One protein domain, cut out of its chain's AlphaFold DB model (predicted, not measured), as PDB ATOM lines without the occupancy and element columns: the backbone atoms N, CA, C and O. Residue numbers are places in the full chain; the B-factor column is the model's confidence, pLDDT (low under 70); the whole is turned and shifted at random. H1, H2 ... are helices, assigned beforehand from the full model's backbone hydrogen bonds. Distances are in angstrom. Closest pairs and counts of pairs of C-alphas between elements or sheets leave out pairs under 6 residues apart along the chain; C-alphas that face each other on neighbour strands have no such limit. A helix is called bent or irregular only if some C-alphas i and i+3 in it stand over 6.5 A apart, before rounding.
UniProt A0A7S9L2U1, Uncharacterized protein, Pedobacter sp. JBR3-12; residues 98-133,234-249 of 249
ATOM      1  N   ALA A  98     100.930 164.624 122.526       94.31
ATOM      2  CA  ALA A  98     101.994 165.452 121.959       94.31
ATOM      3  C   ALA A  98     102.150 165.224 120.447       94.31
ATOM      4  O   ALA A  98     102.230 166.184 119.684       94.31
ATOM      5  N   ASN A  99     102.110 163.967 119.998       95.44
ATOM      6  CA  ASN A  99     102.208 163.631 118.574       95.44
ATOM      7  C   ASN A  99     101.027 164.176 117.753       95.44
ATOM      8  O   ASN A  99     101.204 164.527 116.592       95.44
ATOM      9  N   HIS A 100      99.847 164.307 118.365       96.19
ATOM     10  CA  HIS A 100      98.643 164.860 117.735       96.19
ATOM     11  C   HIS A 100      98.327 166.283 118.229       96.19
ATOM     12  O   HIS A 100      97.176 166.724 118.224       96.19
ATOM     13  N   TYR A 101      99.340 167.046 118.661       94.19
ATOM     14  CA  TYR A 101      99.136 168.378 119.242       94.19
ATOM     15  C   TYR A 101      98.471 169.371 118.272       94.19
ATOM     16  O   TYR A 101      97.693 170.247 118.675       94.19
ATOM     17  N   SER A 102      98.724 169.229 116.968       93.56
ATOM     18  CA  SER A 102      98.090 170.021 115.906       93.56
ATOM     19  C   SER A 102      96.569 169.833 115.857       93.56
ATOM     20  O   SER A 102      95.857 170.805 115.595       93.56
ATOM     21  N   GLU A 103      96.069 168.651 116.215       95.31
ATOM     22  CA  GLU A 103      94.648 168.281 116.190       95.31
ATOM     23  C   GLU A 103      93.875 168.765 117.420       95.31
ATOM     24  O   GLU A 103      92.649 168.839 117.379       95.31
ATOM     25  N   ILE A 104      94.580 169.159 118.488       94.19
ATOM     26  CA  ILE A 104      93.970 169.656 119.728       94.19
ATOM     27  C   ILE A 104      93.143 170.917 119.460       94.19
ATOM     28  O   ILE A 104      93.648 171.912 118.914       94.19
ATOM     29  N   LYS A 105      91.881 170.889 119.886       92.06
ATOM     30  CA  LYS A 105      90.871 171.940 119.710       92.06
ATOM     31  C   LYS A 105      90.620 172.678 121.021       92.06
ATOM     32  O   LYS A 105      90.929 172.199 122.105       92.06
ATOM     33  N   LEU A 106      90.016 173.864 120.930       86.62
ATOM     34  CA  LEU A 106      89.661 174.648 122.118       86.62
ATOM     35  C   LEU A 106      88.696 173.881 123.038       86.62
ATOM     36  O   LEU A 106      88.827 173.964 124.255       86.62
ATOM     37  N   GLY A 107      87.773 173.111 122.453       85.88
ATOM     38  CA  GLY A 107      86.816 172.284 123.190       85.88
ATOM     39  C   GLY A 107      87.464 171.208 124.061       85.88
ATOM     40  O   GLY A 107      86.895 170.862 125.088       85.88
ATOM     41  N   ASP A 108      88.684 170.762 123.741       89.06
ATOM     42  CA  ASP A 108      89.384 169.747 124.539       89.06
ATOM     43  C   ASP A 108      89.721 170.242 125.958       89.06
ATOM     44  O   ASP A 108      89.887 169.442 126.875       89.06
ATOM     45  N   TYR A 109      89.775 171.562 126.176       87.75
ATOM     46  CA  TYR A 109      89.948 172.150 127.511       87.75
ATOM     47  C   TYR A 109      88.730 171.936 128.428       87.75
ATOM     48  O   TYR A 109      88.845 172.032 129.648       87.75
ATOM     49  N   PHE A 110      87.573 171.647 127.835       85.81
ATOM     50  CA  PHE A 110      86.277 171.540 128.500       85.81
ATOM     51  C   PHE A 110      85.807 170.090 128.614       85.81
ATOM     52  O   PHE A 110      84.665 169.834 128.981       85.81
ATOM     53  N   LEU A 111      86.686 169.136 128.303       83.69
ATOM     54  CA  LEU A 111      86.430 167.727 128.549       83.69
ATOM     55  C   LEU A 111      86.270 167.460 130.045       83.69
ATOM     56  O   LEU A 111      86.856 168.139 130.895       83.69
ATOM     57  N   GLU A 112      85.507 166.416 130.357       75.56
ATOM     58  CA  GLU A 112      85.360 165.951 131.726       75.56
ATOM     59  C   GLU A 112      86.728 165.608 132.324       75.56
ATOM     60  O   GLU A 112      87.580 165.003 131.663       75.56
ATOM     61  N   ARG A 113      86.933 165.978 133.591       73.69
ATOM     62  CA  ARG A 113      88.200 165.831 134.324       73.69
ATOM     63  C   ARG A 113      88.450 164.395 134.793       73.69
ATOM     64  O   ARG A 113      88.947 164.168 135.894       73.69
ATOM     65  N   ILE A 114      88.142 163.428 133.941       74.56
ATOM     66  CA  ILE A 114      88.468 162.020 134.136       74.56
ATOM     67  C   ILE A 114      89.919 161.736 133.719       74.56
ATOM     68  O   ILE A 114      90.472 162.445 132.870       74.56
ATOM     69  N   PRO A 115      90.539 160.690 134.288       76.31
ATOM     70  CA  PRO A 115      91.882 160.220 133.949       76.31
ATOM     71  C   PRO A 115      92.264 160.254 132.463       76.31
ATOM     72  O   PRO A 115      93.354 160.706 132.128       76.31
ATOM     73  N   GLN A 116      91.379 159.809 131.565       81.56
ATOM     74  CA  GLN A 116      91.697 159.669 130.138       81.56
ATOM     75  C   GLN A 116      91.831 161.004 129.385       81.56
ATOM     76  O   GLN A 116      92.402 161.026 128.296       81.56
ATOM     77  N   ASN A 117      91.296 162.098 129.934       85.56
ATOM     78  CA  ASN A 117      91.230 163.392 129.248       85.56
ATOM     79  C   ASN A 117      92.304 164.382 129.714       85.56
ATOM     80  O   ASN A 117      92.493 165.419 129.078       85.56
ATOM     81  N   GLN A 118      93.016 164.088 130.805       87.56
ATOM     82  CA  GLN A 118      93.903 165.044 131.477       87.56
ATOM     83  C   GLN A 118      94.993 165.590 130.550       87.56
ATOM     84  O   GLN A 118      95.244 166.797 130.513       87.56
ATOM     85  N   GLU A 119      95.614 164.727 129.749       91.25
ATOM     86  CA  GLU A 119      96.692 165.115 128.841       91.25
ATOM     87  C   GLU A 119      96.188 166.029 127.713       91.25
ATOM     88  O   GLU A 119      96.879 166.985 127.341       91.25
ATOM     89  N   LYS A 120      94.965 165.792 127.216       92.19
ATOM     90  CA  LYS A 120      94.302 166.642 126.214       92.19
ATOM     91  C   LYS A 120      93.906 167.997 126.791       92.19
ATOM     92  O   LYS A 120      94.164 169.017 126.154       92.19
ATOM     93  N   ILE A 121      93.359 168.025 128.009       90.38
ATOM     94  CA  ILE A 121      92.996 169.266 128.713       90.38
ATOM     95  C   ILE A 121      94.237 170.150 128.896       90.38
ATOM     96  O   ILE A 121      94.201 171.348 128.600       90.38
ATOM     97  N   ILE A 122      95.359 169.568 129.332       92.81
ATOM     98  CA  ILE A 122      96.629 170.288 129.527       92.81
ATOM     99  C   ILE A 122      97.188 170.791 128.192       92.81
ATOM    100  O   ILE A 122      97.613 171.947 128.099       92.81
ATOM    101  N   ALA A 123      97.134 169.970 127.142       94.12
ATOM    102  CA  ALA A 123      97.555 170.382 125.807       94.12
ATOM    103  C   ALA A 123      96.713 171.546 125.266       94.12
ATOM    104  O   ALA A 123      97.264 172.540 124.783       94.12
ATOM    105  N   ALA A 124      95.389 171.482 125.421       91.69
ATOM    106  CA  ALA A 124      94.474 172.547 125.027       91.69
ATOM    107  C   ALA A 124      94.726 173.831 125.829       91.69
ATOM    108  O   ALA A 124      94.793 174.921 125.251       91.69
ATOM    109  N   LYS A 125      94.972 173.705 127.142       91.44
ATOM    110  CA  LYS A 125      95.375 174.822 128.008       91.44
ATOM    111  C   LYS A 125      96.649 175.498 127.508       91.44
ATOM    112  O   LYS A 125      96.706 176.729 127.485       91.44
ATOM    113  N   LYS A 126      97.669 174.726 127.111       93.19
ATOM    114  CA  LYS A 126      98.925 175.265 126.562       93.19
ATOM    115  C   LYS A 126      98.680 175.978 125.233       93.19
ATOM    116  O   LYS A 126      99.044 177.145 125.100       93.19
ATOM    117  N   LYS A 127      98.001 175.311 124.296       94.25
ATOM    118  CA  LYS A 127      97.793 175.781 122.915       94.25
ATOM    119  C   LYS A 127      96.948 177.047 122.835       94.25
ATOM    120  O   LYS A 127      97.253 177.965 122.080       94.25
ATOM    121  N   PHE A 128      95.884 177.114 123.632       91.06
ATOM    122  CA  PHE A 128      94.903 178.198 123.586       91.06
ATOM    123  C   PHE A 128      95.005 179.154 124.776       91.06
ATOM    124  O   PHE A 128      94.060 179.891 125.052       91.06
ATOM    125  N   LYS A 129      96.158 179.201 125.458       88.06
ATOM    126  CA  LYS A 129      96.381 179.988 126.681       88.06
ATOM    127  C   LYS A 129      95.908 181.447 126.597       88.06
ATOM    128  O   LYS A 129      95.463 181.974 127.611       88.06
ATOM    129  N   SER A 130      96.024 182.091 125.432       85.50
ATOM    130  CA  SER A 130      95.612 183.485 125.184       85.50
ATOM    131  C   SER A 130      94.118 183.662 124.886       85.50
ATOM    132  O   SER A 130      93.606 184.778 124.937       85.50
ATOM    133  N   LYS A 131      93.416 182.578 124.543       82.69
ATOM    134  CA  LYS A 131      91.977 182.572 124.241       82.69
ATOM    135  C   LYS A 131      91.131 182.142 125.438       82.69
ATOM    136  O   LYS A 131      89.947 182.462 125.465       82.69
ATOM    137  N   LEU A 132      91.729 181.427 126.390       79.69
ATOM    138  CA  LEU A 132      91.064 180.957 127.600       79.69
ATOM    139  C   LEU A 132      90.877 182.105 128.598       79.69
ATOM    140  O   LEU A 132      91.868 182.749 128.950       79.69
ATOM    141  N   PRO A 133      89.648 182.363 129.068       73.12
ATOM    142  CA  PRO A 133      89.433 183.317 130.142       73.12
ATOM    143  C   PRO A 133      89.740 182.713 131.510       73.12
ATOM    144  O   PRO A 133      89.911 181.502 131.655       73.12
ATOM    145  N   THR A 234      94.597 172.429 137.323       78.69
ATOM    146  CA  THR A 234      94.959 171.374 136.359       78.69
ATOM    147  C   THR A 234      96.223 170.647 136.829       78.69
ATOM    148  O   THR A 234      97.012 171.198 137.601       78.69
ATOM    149  N   LEU A 235      96.394 169.379 136.426       83.75
ATOM    150  CA  LEU A 235      97.366 168.469 137.051       83.75
ATOM    151  C   LEU A 235      98.833 168.895 136.905       83.75
ATOM    152  O   LEU A 235      99.662 168.455 137.697       83.75
ATOM    153  N   GLU A 236      99.182 169.773 135.965       84.31
ATOM    154  CA  GLU A 236     100.550 170.282 135.808       84.31
ATOM    155  C   GLU A 236     101.016 171.170 136.970       84.31
ATOM    156  O   GLU A 236     102.219 171.363 137.170       84.31
ATOM    157  N   HIS A 237     100.082 171.702 137.762       84.56
ATOM    158  CA  HIS A 237     100.423 172.408 138.993       84.56
ATOM    159  C   HIS A 237     100.709 171.432 140.141       84.56
ATOM    160  O   HIS A 237     101.627 171.684 140.925       84.56
ATOM    161  N   SER A 238      99.997 170.304 140.181       85.12
ATOM    162  CA  SER A 238     100.041 169.328 141.277       85.12
ATOM    163  C   SER A 238     101.105 168.244 141.110       85.12
ATOM    164  O   SER A 238     101.594 167.726 142.107       85.12
ATOM    165  N   TYR A 239     101.477 167.903 139.873       89.12
ATOM    166  CA  TYR A 239     102.308 166.734 139.582       89.12
ATOM    167  C   TYR A 239     103.455 167.044 138.618       89.12
ATOM    168  O   TYR A 239     103.279 167.693 137.583       89.12
ATOM    169  N   PHE A 240     104.644 166.531 138.939       89.94
ATOM    170  CA  PHE A 240     105.872 166.821 138.199       89.94
ATOM    171  C   PHE A 240     105.843 166.331 136.743       89.94
ATOM    172  O   PHE A 240     106.236 167.087 135.855       89.94
ATOM    173  N   ALA A 241     105.335 165.124 136.456       90.50
ATOM    174  CA  ALA A 241     105.282 164.626 135.075       90.50
ATOM    175  C   ALA A 241     104.382 165.499 134.193       90.50
ATOM    176  O   ALA A 241     104.772 165.873 133.089       90.50
ATOM    177  N   TYR A 242     103.216 165.897 134.705       91.31
ATOM    178  CA  TYR A 242     102.306 166.801 134.004       91.31
ATOM    179  C   TYR A 242     102.898 168.204 133.822       91.31
ATOM    180  O   TYR A 242     102.683 168.825 132.780       91.31
ATOM    181  N   ARG A 243     103.698 168.687 134.782       93.38
ATOM    182  CA  ARG A 243     104.463 169.937 134.652       93.38
ATOM    183  C   ARG A 243     105.479 169.876 133.521       93.38
ATOM    184  O   ARG A 243     105.522 170.784 132.692       93.38
ATOM    185  N   MET A 244     106.274 168.810 133.481       92.56
ATOM    186  CA  MET A 244     107.256 168.593 132.419       92.56
ATOM    187  C   MET A 244     106.573 168.458 131.063       92.56
ATOM    188  O   MET A 244     106.985 169.107 130.109       92.56
ATOM    189  N   TYR A 245     105.485 167.694 130.994       94.69
ATOM    190  CA  TYR A 245     104.671 167.561 129.791       94.69
ATOM    191  C   TYR A 245     104.163 168.920 129.283       94.69
ATOM    192  O   TYR A 245     104.400 169.259 128.129       94.69
ATOM    193  N   TYR A 246     103.563 169.752 130.143       93.62
ATOM    194  CA  TYR A 246     103.122 171.102 129.763       93.62
ATOM    195  C   TYR A 246     104.262 171.988 129.243       93.62
ATOM    196  O   TYR A 246     104.042 172.846 128.384       93.62
ATOM    197  N   TRP A 247     105.468 171.840 129.794       93.44
ATOM    198  CA  TRP A 247     106.632 172.611 129.364       93.44
ATOM    199  C   TRP A 247     107.170 172.149 128.005       93.44
ATOM    200  O   TRP A 247     107.553 173.001 127.209       93.44
ATOM    201  N   LEU A 248     107.156 170.837 127.745       92.88
ATOM    202  CA  LEU A 248     107.660 170.219 126.513       92.88
ATOM    203  C   LEU A 248     106.719 170.358 125.305       92.88
ATOM    204  O   LEU A 248     107.203 170.286 124.180       92.88
ATOM    205  N   LEU A 249     105.412 170.539 125.529       91.31
ATOM    206  CA  LEU A 249     104.437 170.904 124.488       91.31
ATOM    207  C   LEU A 249     104.657 172.327 123.959       91.31
ATOM    208  O   LEU A 249     104.561 172.516 122.731       91.31
TER     209      LEU A 249
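AT A GLANCE: This is residues 98 to 133 and 234 to 249 of the 249 residues of an uncharacterized protein of Pedobacter sp. JBR3-12 (UniProt A0A7S9L2U1). What does the model look like at first sight? One helix, H2, runs through the middle, with the short helix H1 packed on one side of it and the helix H4 on the other. H3, a short turn of helix just before H4, meets H4 at a corner. How much is printed, and what is it made of? The printed part has 52 residues with four named helices, in the order H1, H2, H3, H4, and no named strand: its class is all helix. It is compact and rounded, with a radius of gyration of the C-alphas of 10.2 A and spans of 24 by 23 by 22 A.

HOW THE PARTS SIT: How do the first two helices meet? H1, residues 106 to 110, touches H2, residues 115 to 127, which does so with residues 120 to 125 alone; their closest C-alphas, of Tyr 109 and Ile 121, are 4.4 A apart. What else does H2, the hub, touch? It touches H4, residues 240 to 248, at a steep tilt of 37 degrees, only just past shallow, the same way, with the closest C-alphas those of Ile 122 and Tyr 246, 6.5 A apart. It only just touches H3, residues 235 to 238, with 3 pairs of C-alphas within 8 A, through residues 118 to 122 alone; the closest, of Gln 118 and Leu 235, are 7.4 A apart. How do the other helices stand? H3 and H4 touch only at the corner by their link, with the closest C-alphas those of Glu 236 and Arg 243, 4.1 A apart. H1 is apart from H3 and from H4. What do the backbone N and O atoms show? Every O i to N i+4 pair is within hydrogen-bond range in H4, against 7 of 9 in H2 and 0 of 1 in H1, where 2 of 2 O i to N i+3 pairs are; H3 is too short for an O i to N i+4 pair.

IN THESE COORDINATES: Where does the first helix begin? H1 starts with C-alpha 106 at (89.661, 174.648, 122.118). How long are the longer helices? H2 measures 20.0 A from first to last C-alpha and is irregular, with C-alphas 116 and 119 standing 7.5 A apart. H4 measures 12.3 A and ends with C-alpha 248 at (107.660, 170.219, 126.513). And the short ones? H1 measures 7.9 A and H3 5.1 A.

THE WHOLE: Which C-alphas lie farthest apart? Those of Asn 99 and Pro 133, at 26.2 A. Is there a cut? Residues 134 to 233 are not printed, in the link from H2 to H3, and C-alphas 133 and 234 are 14.6 A apart across the cut. The links H1 to H2 and H3 to H4 are tight. Is confidence low anywhere? The mean pLDDT of the printed part is 88.3, and no printed residue is under 70.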